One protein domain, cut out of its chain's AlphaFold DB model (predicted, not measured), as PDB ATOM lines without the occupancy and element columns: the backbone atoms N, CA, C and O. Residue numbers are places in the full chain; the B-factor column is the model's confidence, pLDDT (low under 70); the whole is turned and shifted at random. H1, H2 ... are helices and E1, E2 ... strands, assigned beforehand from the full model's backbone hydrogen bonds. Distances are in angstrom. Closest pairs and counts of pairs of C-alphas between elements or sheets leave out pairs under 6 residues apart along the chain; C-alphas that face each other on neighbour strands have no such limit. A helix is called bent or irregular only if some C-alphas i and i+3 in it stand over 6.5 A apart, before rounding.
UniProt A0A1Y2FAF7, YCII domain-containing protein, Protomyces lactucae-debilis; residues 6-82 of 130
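This is residues 6 to 82 of the 130 residues of the protein "YCII domain-containing protein" of Protomyces lactucae-debilis (UniProt A0A1Y2FAF7). An antiparallel sheet of three strands, in the order E1, E3, E2, has the long kinked helix H1 over one face and short H2 beside its strands. The printed part has 77 residues with two named helices and three named strands, along the chain E1, H1, E2, E3, H2; the class is mixed. The whole is compact, radius of gyration of the C-alphas 13.0 A, spanning 38 by 24 by 21 A.

E3 is residues 60 to 69, E2 41 to 48. E1, residues 6 to 12, begins at C-alpha (8.861, 2.910, 64.037). H1, residues 18 to 37, 27.0 A from first to last C-alpha, is irregular: C-alphas 23 and 26 are 7.8 A apart. H2, residues 72 to 79, ends at C-alpha (0.467, 8.400, 53.999).

Within hydrogen-bond range are N 9 and O 65, 2.8 A, between E1 and E3, and N 47 and O 62, 2.8 A, in the hairpin E2 and E3. H1 is on the sheet, over E3 and E2, height 10.6 A. E1, H1, E2 form a split strand-helix-strand unit, E3 between its strands, the crossover right-handed. H2, apart from H1, is on the sheet over none of its strands, height 4.5 A, only just above the sheet's level. Every O i to N i+4 pair is within range in H2, 14 of 16 in H1.

The printed part has no cut; the link E2 to E3 is long; no printed residue is under pLDDT 70.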
ATOM      1  N   ASP A   6       8.377   2.736  65.398       94.69
ATOM      2  CA  ASP A   6       8.861   2.910  64.037       94.69
ATOM      3  C   ASP A   6       8.140   1.928  63.105       94.69
ATOM      4  O   ASP A   6       8.083   0.722  63.359       94.69
ATOM      5  N   PHE A   7       7.583   2.452  62.019       95.38
ATOM      6  CA  PHE A   7       6.859   1.702  61.002       95.38
ATOM      7  C   PHE A   7       7.603   1.798  59.675       95.38
ATOM      8  O   PHE A   7       7.826   2.893  59.159       95.38
ATOM      9  N   LEU A   8       7.966   0.647  59.104       96.31
ATOM     10  CA  LEU A   8       8.459   0.570  57.733       96.31
ATOM     11  C   LEU A   8       7.268   0.636  56.774       96.31
ATOM     12  O   LEU A   8       6.445  -0.277  56.722       96.31
ATOM     13  N   CYS A   9       7.191   1.713  56.008       95.25
ATOM     14  CA  CYS A   9       6.153   1.942  55.019       95.25
ATOM     15  C   CYS A   9       6.732   1.688  53.626       95.25
ATOM     16  O   CYS A   9       7.692   2.345  53.220       95.25
ATOM     17  N   ILE A  10       6.132   0.757  52.886       95.50
ATOM     18  CA  ILE A  10       6.487   0.438  51.499       95.50
ATOM     19  C   ILE A  10       5.278   0.785  50.635       95.50
ATOM     20  O   ILE A  10       4.194   0.248  50.844       95.50
ATOM     21  N   MET A  11       5.462   1.695  49.681       94.44
ATOM     22  CA  MET A  11       4.403   2.208  48.808       94.44
ATOM     23  C   MET A  11       4.823   1.999  47.353       94.44
ATOM     24  O   MET A  11       5.526   2.848  46.802       94.44
ATOM     25  N   PRO A  12       4.479   0.856  46.742       94.88
ATOM     26  CA  PRO A  12       4.718   0.627  45.325       94.88
ATOM     27  C   PRO A  12       3.922   1.616  44.469       94.88
ATOM     28  O   PRO A  12       2.774   1.926  44.785       94.88
ATOM     29  N   ASP A  13       4.526   2.083  43.381       93.44
ATOM     30  CA  ASP A  13       3.815   2.887  42.387       93.44
ATOM     31  C   ASP A  13       2.875   1.992  41.566       93.44
ATOM     32  O   ASP A  13       3.184   0.833  41.278       93.44
ATOM     33  N   HIS A  14       1.737   2.547  41.146       89.50
ATOM     34  CA  HIS A  14       0.887   1.909  40.144       89.50
ATOM     35  C   HIS A  14       1.554   1.930  38.760       89.50
ATOM     36  O   HIS A  14       2.379   2.799  38.458       89.50
ATOM     37  N   GLU A  15       1.161   1.006  37.883       88.12
ATOM     38  CA  GLU A  15       1.604   1.021  36.486       88.12
ATOM     39  C   GLU A  15       1.256   2.362  35.815       88.12
ATOM     40  O   GLU A  15       0.163   2.903  35.992       88.12
ATOM     41  N   GLY A  16       2.212   2.938  35.080       87.00
ATOM     42  CA  GLY A  16       2.046   4.237  34.416       87.00
ATOM     43  C   GLY A  16       2.077   5.467  35.339       87.00
ATOM     44  O   GLY A  16       1.898   6.584  34.863       87.00
ATOM     45  N   ALA A  17       2.342   5.321  36.643       89.44
ATOM     46  CA  ALA A  17       2.346   6.451  37.583       89.44
ATOM     47  C   ALA A  17       3.552   7.405  37.446       89.44
ATOM     48  O   ALA A  17       3.580   8.455  38.091       89.44
ATOM     49  N   GLN A  18       4.547   7.073  36.619       90.38
ATOM     50  CA  GLN A  18       5.829   7.782  36.572       90.38
ATOM     51  C   GLN A  18       5.701   9.257  36.168       90.38
ATOM     52  O   GLN A  18       6.301  10.119  36.806       90.38
ATOM     53  N   GLU A  19       4.884   9.563  35.160       90.56
ATOM     54  CA  GLU A  19       4.649  10.944  34.723       90.56
ATOM     55  C   GLU A  19       3.977  11.773  35.828       90.56
ATOM     56  O   GLU A  19       4.467  12.842  36.196       90.56
ATOM     57  N   LYS A  20       2.915  11.229  36.441       89.38
ATOM     58  CA  LYS A  20       2.203  11.869  37.560       89.38
ATOM     59  C   LYS A  20       3.136  12.125  38.739       89.38
ATOM     60  O   LYS A  20       3.139  13.215  39.306       89.38
ATOM     61  N   ARG A  21       3.972  11.138  39.074       91.88
ATOM     62  CA  ARG A  21       4.973  11.241  40.136       91.88
ATOM     63  C   ARG A  21       5.948  12.383  39.878       91.88
ATOM     64  O   ARG A  21       6.257  13.129  40.804       91.88
ATOM     65  N   LEU A  22       6.463  12.501  38.655       92.38
ATOM     66  CA  LEU A  22       7.415  13.548  38.288       92.38
ATOM     67  C   LEU A  22       6.778  14.939  38.349       92.38
ATOM     68  O   LEU A  22       7.407  15.851  38.884       92.38
ATOM     69  N   ALA A  23       5.530  15.077  37.895       91.94
ATOM     70  CA  ALA A  23       4.805  16.346  37.895       91.94
ATOM     71  C   ALA A  23       4.647  16.959  39.300       91.94
ATOM     72  O   ALA A  23       4.738  18.175  39.449       91.94
ATOM     73  N   VAL A  24       4.463  16.128  40.334       93.06
ATOM     74  CA  VAL A  24       4.248  16.588  41.724       93.06
ATOM     75  C   VAL A  24       5.431  16.305  42.661       93.06
ATOM     76  O   VAL A  24       5.349  16.536  43.868       93.06
ATOM     77  N   ARG A  25       6.562  15.804  42.137       93.00
ATOM     78  CA  ARG A  25       7.716  15.362  42.949       93.00
ATOM     79  C   ARG A  25       8.284  16.468  43.830       93.00
ATOM     80  O   ARG A  25       8.664  16.189  44.963       93.00
ATOM     81  N   THR A  26       8.387  17.689  43.313       93.31
ATOM     82  CA  THR A  26       8.948  18.819  44.066       93.31
ATOM     83  C   THR A  26       8.124  19.091  45.323       93.31
ATOM     84  O   THR A  26       8.677  19.126  46.419       93.31
ATOM     85  N   GLU A  27       6.800  19.155  45.181       93.75
ATOM     86  CA  GLU A  27       5.879  19.368  46.299       93.75
ATOM     87  C   GLU A  27       5.901  18.199  47.295       93.75
ATOM     88  O   GLU A  27       5.972  18.412  48.505       93.75
ATOM     89  N   HIS A  28       5.940  16.956  46.798       93.38
ATOM     90  CA  HIS A  28       6.127  15.774  47.643       93.38
ATOM     91  C   HIS A  28       7.390  15.887  48.513       93.38
ATOM     92  O   HIS A  28       7.337  15.659  49.722       93.38
ATOM     93  N   LEU A  29       8.530  16.271  47.926       93.75
ATOM     94  CA  LEU A  29       9.794  16.388  48.658       93.75
ATOM     95  C   LEU A  29       9.773  17.523  49.688       93.75
ATOM     96  O   LEU A  29      10.338  17.362  50.772       93.75
ATOM     97  N   ASP A  30       9.124  18.646  49.390       93.56
ATOM     98  CA  ASP A  30       8.990  19.753  50.340       93.56
ATOM     99  C   ASP A  30       8.099  19.374  51.532       93.56
ATOM    100  O   ASP A  30       8.476  19.612  52.686       93.56
ATOM    101  N   ASN A  31       6.999  18.658  51.284       91.38
ATOM    102  CA  ASN A  31       6.151  18.088  52.331       91.38
ATOM    103  C   ASN A  31       6.908  17.044  53.169       91.38
ATOM    104  O   ASN A  31       6.880  17.089  54.403       91.38
ATOM    105  N   ALA A  32       7.658  16.145  52.527       90.81
ATOM    106  CA  ALA A  32       8.464  15.136  53.213       90.81
ATOM    107  C   ALA A  32       9.557  15.765  54.097       90.81
ATOM    108  O   ALA A  32       9.791  15.311  55.220       90.81
ATOM    109  N   ARG A  33      10.193  16.853  53.643       90.00
ATOM    110  CA  ARG A  33      11.160  17.626  54.446       90.00
ATOM    111  C   ARG A  33      10.510  18.242  55.681       90.00
ATOM    112  O   ARG A  33      11.125  18.238  56.748       90.00
ATOM    113  N   ALA A  34       9.285  18.753  55.566       89.56
ATOM    114  CA  ALA A  34       8.547  19.276  56.714       89.56
ATOM    115  C   ALA A  34       8.251  18.172  57.748       89.56
ATOM    116  O   ALA A  34       8.491  18.366  58.940       89.56
ATOM    117  N   GLN A  35       7.835  16.984  57.296       86.50
ATOM    118  CA  GLN A  35       7.591  15.827  58.170       86.50
ATOM    119  C   GLN A  35       8.871  15.287  58.823       86.50
ATOM    120  O   GLN A  35       8.852  14.866  59.981       86.50
ATOM    121  N   ASN A  36      10.009  15.343  58.123       88.00
ATOM    122  CA  ASN A  36      11.309  14.992  58.694       88.00
ATOM    123  C   ASN A  36      11.725  15.961  59.815       88.00
ATOM    124  O   ASN A  36      12.157  15.521  60.882       88.00
ATOM    125  N   LYS A  37      11.519  17.274  59.626       86.12
ATOM    126  CA  LYS A  37      11.750  18.280  60.682       86.12
ATOM    127  C   LYS A  37      10.877  18.027  61.911       86.12
ATOM    128  O   LYS A  37      11.359  18.175  63.031       86.12
ATOM    129  N   ALA A  38       9.637  17.587  61.701       85.06
ATOM    130  CA  ALA A  38       8.710  17.193  62.760       85.06
ATOM    131  C   ALA A  38       9.026  15.823  63.398       85.06
ATOM    132  O   ALA A  38       8.309  15.399  64.297       85.06
ATOM    133  N   LYS A  39      10.091  15.132  62.956       82.88
ATOM    134  CA  LYS A  39      10.500  13.787  63.401       82.88
ATOM    135  C   LYS A  39       9.484  12.674  63.138       82.88
ATOM    136  O   LYS A  39       9.683  11.562  63.612       82.88
ATOM    137  N   HIS A  40       8.471  12.923  62.310       81.56
ATOM    138  CA  HIS A  40       7.587  11.863  61.836       81.56
ATOM    139  C   HIS A  40       8.298  10.972  60.819       81.56
ATOM    140  O   HIS A  40       8.116   9.765  60.851       81.56
ATOM    141  N   PHE A  41       9.126  11.534  59.930       88.06
ATOM    142  CA  PHE A  41       9.886  10.751  58.945       88.06
ATOM    143  C   PHE A  41      11.342  10.649  59.386       88.06
ATOM    144  O   PHE A  41      12.063  11.646  59.373       88.06
ATOM    145  N   LEU A  42      11.786   9.449  59.757       88.31
ATOM    146  CA  LEU A  42      13.162   9.227  60.205       88.31
ATOM    147  C   LEU A  42      14.117   9.116  59.015       88.31
ATOM    148  O   LEU A  42      15.174   9.743  58.992       88.31
ATOM    149  N   TRP A  43      13.709   8.345  58.009       89.12
ATOM    150  CA  TRP A  43      14.451   8.123  56.774       89.12
ATOM    151  C   TRP A  43      13.500   7.656  55.671       89.12
ATOM    152  O   TRP A  43      12.464   7.063  55.960       89.12
ATOM    153  N   GLY A  44      13.848   7.899  54.410       91.94
ATOM    154  CA  GLY A  44      13.105   7.367  53.276       91.94
ATOM    155  C   GLY A  44      13.713   7.747  51.936       91.94
ATOM    156  O   GLY A  44      14.562   8.635  51.844       91.94
ATOM    157  N   GLY A  45      13.271   7.059  50.891       93.00
ATOM    158  CA  GLY A  45      13.760   7.239  49.534       93.00
ATOM    159  C   GLY A  45      12.850   6.601  48.493       93.00
ATOM    160  O   GLY A  45      11.864   5.928  48.803       93.00
ATOM    161  N   ALA A  46      13.190   6.831  47.228       94.56
ATOM    162  CA  ALA A  46      12.500   6.193  46.122       94.56
ATOM    163  C   ALA A  46      13.028   4.768  45.919       94.56
ATOM    164  O   ALA A  46      14.234   4.535  45.944       94.56
ATOM    165  N   MET A  47      12.118   3.831  45.677       95.25
ATOM    166  CA  MET A  47      12.462   2.518  45.145       95.25
ATOM    167  C   MET A  47      12.638   2.659  43.636       95.25
ATOM    168  O   MET A  47      11.781   3.237  42.963       95.25
ATOM    169  N   VAL A  48      13.738   2.143  43.104       94.19
ATOM    170  CA  VAL A  48      14.071   2.220  41.677       94.19
ATOM    171  C   VAL A  48      14.224   0.821  41.099       94.19
ATOM    172  O   VAL A  48      14.568  -0.117  41.817       94.19
ATOM    173  N   ALA A  49      13.916   0.666  39.812       87.12
ATOM    174  CA  ALA A  49      14.067  -0.614  39.120       87.12
ATOM    175  C   ALA A  49      15.539  -1.040  39.011       87.12
ATOM    176  O   ALA A  49      15.860  -2.219  39.134       87.12
ATOM    177  N   GLU A  50      16.406  -0.057  38.803       89.69
ATOM    178  CA  GLU A  50      17.842  -0.195  38.619       89.69
ATOM    179  C   GLU A  50      18.542   1.036  39.195       89.69
ATOM    180  O   GLU A  50      17.914   2.079  39.411       89.69
ATOM    181  N   HIS A  51      19.837   0.914  39.477       88.94
ATOM    182  CA  HIS A  51      20.612   2.055  39.940       88.94
ATOM    183  C   HIS A  51      20.726   3.076  38.797       88.94
ATOM    184  O   HIS A  51      21.229   2.715  37.731       88.94
ATOM    185  N   PRO A  52      20.256   4.321  38.978       88.31
ATOM    186  CA  PRO A  52      20.286   5.300  37.906       88.31
ATOM    187  C   PRO A  52      21.731   5.647  37.551       88.31
ATOM    188  O   PRO A  52      22.577   5.834  38.430       88.31
ATOM    189  N   ALA A  53      22.008   5.745  36.253       89.44
ATOM    190  CA  ALA A  53      23.242   6.350  35.775       89.44
ATOM    191  C   ALA A  53      23.315   7.832  36.209       89.44
ATOM    192  O   ALA A  53      22.279   8.444  36.488       89.44
ATOM    193  N   PRO A  54      24.518   8.431  36.265       88.50
ATOM    194  CA  PRO A  54      24.655   9.855  36.545       88.50
ATOM    195  C   PRO A  54      23.775  10.694  35.609       88.50
ATOM    196  O   PRO A  54      23.690  10.411  34.415       88.50
ATOM    197  N   ASP A  55      23.108  11.701  36.173       85.50
ATOM    198  CA  ASP A  55      22.269  12.676  35.463       85.50
ATOM    199  C   ASP A  55      21.047  12.114  34.710       85.50
ATOM    200  O   ASP A  55      20.428  12.825  33.915       85.50
ATOM    201  N   THR A  56      20.633  10.870  34.978       86.62
ATOM    202  CA  THR A  56      19.403  10.308  34.400       86.62
ATOM    203  C   THR A  56      18.219  10.381  35.358       86.62
ATOM    204  O   THR A  56      18.354  10.328  36.582       86.62
ATOM    205  N   VAL A  57      17.014  10.502  34.790       84.56
ATOM    206  CA  VAL A  57      15.773  10.384  35.560       84.56
ATOM    207  C   VAL A  57      15.562   8.903  35.895       84.56
ATOM    208  O   VAL A  57      15.404   8.103  34.972       84.56
ATOM    209  N   PRO A  58      15.535   8.513  37.182       87.81
ATOM    210  CA  PRO A  58      15.395   7.112  37.550       87.81
ATOM    211  C   PRO A  58      14.018   6.555  37.184       87.81
ATOM    212  O   PRO A  58      13.000   7.238  37.315       87.81
ATOM    213  N   THR A  59      13.981   5.273  36.828       90.19
ATOM    214  CA  THR A  59      12.731   4.513  36.721       90.19
ATOM    215  C   THR A  59      12.246   4.136  38.116       90.19
ATOM    216  O   THR A  59      12.835   3.283  38.789       90.19
ATOM    217  N   PHE A  60      11.182   4.798  38.566       93.31
ATOM    218  CA  PHE A  60      10.624   4.615  39.902       93.31
ATOM    219  C   PHE A  60       9.705   3.390  39.967       93.31
ATOM    220  O   PHE A  60       8.934   3.123  39.053       93.31
ATOM    221  N   LYS A  61       9.787   2.653  41.077       94.62
ATOM    222  CA  LYS A  61       8.879   1.548  41.432       94.62
ATOM    223  C   LYS A  61       8.035   1.841  42.669       94.62
ATOM    224  O   LYS A  61       7.240   1.001  43.080       94.62
ATOM    225  N   GLY A  62       8.236   2.991  43.303       94.75
ATOM    226  CA  GLY A  62       7.564   3.340  44.545       94.75
ATOM    227  C   GLY A  62       8.451   4.107  45.508       94.75
ATOM    228  O   GLY A  62       9.483   4.671  45.142       94.75
ATOM    229  N   SER A  63       8.031   4.131  46.761       95.44
ATOM    230  CA  SER A  63       8.726   4.776  47.867       95.44
ATOM    231  C   SER A  63       8.852   3.819  49.042       95.44
ATOM    232  O   SER A  63       8.000   2.957  49.258       95.44
ATOM    233  N   VAL A  64       9.904   4.005  49.826       96.38
ATOM    234  CA  VAL A  64      10.070   3.363  51.127       96.38
ATOM    235  C   VAL A  64      10.456   4.422  52.147       96.38
ATOM    236  O   VAL A  64      11.286   5.285  51.860       96.38
ATOM    237  N   LEU A  65       9.848   4.385  53.326       95.00
ATOM    238  CA  LEU A  65      10.205   5.270  54.432       95.00
ATOM    239  C   LEU A  65       9.996   4.587  55.778       95.00
ATOM    240  O   LEU A  65       9.232   3.632  55.889       95.00
ATOM    241  N   VAL A  66      10.667   5.104  56.800       94.75
ATOM    242  CA  VAL A  66      10.429   4.760  58.199       94.75
ATOM    243  C   VAL A  66       9.744   5.940  58.871       94.75
ATOM    244  O   VAL A  66      10.296   7.046  58.915       94.75
ATOM    245  N   MET A  67       8.542   5.690  59.385       93.69
ATOM    246  CA  MET A  67       7.719   6.679  60.073       93.69
ATOM    247  C   MET A  67       7.645   6.383  61.567       93.69
ATOM    248  O   MET A  67       7.463   5.232  61.953       93.69
ATOM    249  N   GLN A  68       7.737   7.414  62.401       93.38
ATOM    250  CA  GLN A  68       7.573   7.295  63.842       93.38
ATOM    251  C   GLN A  68       6.186   7.796  64.271       93.38
ATOM    252  O   GLN A  68       5.919   8.995  64.223       93.38
ATOM    253  N   CYS A  69       5.322   6.874  64.713       93.12
ATOM    254  CA  CYS A  69       3.925   7.135  65.104       93.12
ATOM    255  C   CYS A  69       3.520   6.307  66.335       93.12
ATOM    256  O   CYS A  69       4.232   5.391  66.745       93.12
ATOM    257  N   LYS A  70       2.354   6.570  66.933       93.69
ATOM    258  CA  LYS A  70       1.822   5.759  68.048       93.69
ATOM    259  C   LYS A  70       1.188   4.457  67.558       93.69
ATOM    260  O   LYS A  70       1.317   3.410  68.204       93.69
ATOM    261  N   THR A  71       0.488   4.521  66.426       94.62
ATOM    262  CA  THR A  71      -0.267   3.402  65.844       94.62
ATOM    263  C   THR A  71      -0.034   3.290  64.338       94.62
ATOM    264  O   THR A  71       0.410   4.233  63.686       94.62
ATOM    265  N   ALA A  72      -0.347   2.118  63.780       92.50
ATOM    266  CA  ALA A  72      -0.298   1.907  62.335       92.50
ATOM    267  C   ALA A  72      -1.359   2.744  61.596       92.50
ATOM    268  O   ALA A  72      -1.109   3.197  60.483       92.50
ATOM    269  N   ASP A  73      -2.516   2.984  62.219       95.06
ATOM    270  CA  ASP A  73      -3.590   3.793  61.633       95.06
ATOM    271  C   ASP A  73      -3.166   5.252  61.449       95.06
ATOM    272  O   ASP A  73      -3.394   5.833  60.392       95.06
ATOM    273  N   GLU A  74      -2.459   5.815  62.432       92.88
ATOM    274  CA  GLU A  74      -1.878   7.156  62.332       92.88
ATOM    275  C   GLU A  74      -0.882   7.233  61.162       92.88
ATOM    276  O   GLU A  74      -0.939   8.161  60.356       92.88
ATOM    277  N   ALA A  75      -0.026   6.215  60.996       92.88
ATOM    278  CA  ALA A  75       0.869   6.138  59.842       92.88
ATOM    279  C   ALA A  75       0.086   6.103  58.514       92.88
ATOM    280  O   ALA A  75       0.408   6.849  57.590       92.88
ATOM    281  N   TRP A  76      -0.988   5.312  58.420       93.06
ATOM    282  CA  TRP A  76      -1.855   5.282  57.237       93.06
ATOM    283  C   TRP A  76      -2.515   6.628  56.933       93.06
ATOM    284  O   TRP A  76      -2.599   7.020  55.768       93.06
ATOM    285  N   GLU A  77      -2.980   7.345  57.951       92.44
ATOM    286  CA  GLU A  77      -3.561   8.676  57.779       92.44
ATOM    287  C   GLU A  77      -2.551   9.687  57.242       92.44
ATOM    288  O   GLU A  77      -2.906  10.510  56.398       92.44
ATOM    289  N   HIS A  78      -1.301   9.628  57.704       89.69
ATOM    290  CA  HIS A  78      -0.230  10.461  57.165       89.69
ATOM    291  C   HIS A  78       0.063  10.126  55.703       89.69
ATOM    292  O   HIS A  78       0.135  11.034  54.877       89.69
ATOM    293  N   LEU A  79       0.172   8.838  55.365       91.81
ATOM    294  CA  LEU A  79       0.467   8.400  53.999       91.81
ATOM    295  C   LEU A  79      -0.629   8.797  53.003       91.81
ATOM    296  O   LEU A  79      -0.311   9.243  51.908       91.81
ATOM    297  N   ARG A  80      -1.909   8.706  53.386       90.94
ATOM    298  CA  ARG A  80      -3.054   9.095  52.534       90.94
ATOM    299  C   ARG A  80      -3.166  10.594  52.264       90.94
ATOM    300  O   ARG A  80      -3.973  11.000  51.434       90.94
ATOM    301  N   LYS A  81      -2.432  11.420  53.008       90.19
ATOM    302  CA  LYS A  81      -2.385  12.876  52.814       90.19
ATOM    303  C   LYS A  81      -1.234  13.291  51.898       90.19
ATOM    304  O   LYS A  81      -1.122  14.470  51.580       90.19
ATOM    305  N   ASP A  82      -0.371  12.356  51.503       92.06
ATOM    306  CA  ASP A  82       0.728  12.647  50.594       92.06
ATOM    307  C   ASP A  82       0.201  12.942  49.186       92.06
ATOM    308  O   ASP A  82      -0.709  12.268  48.698       92.06
TER     309      ASP A  82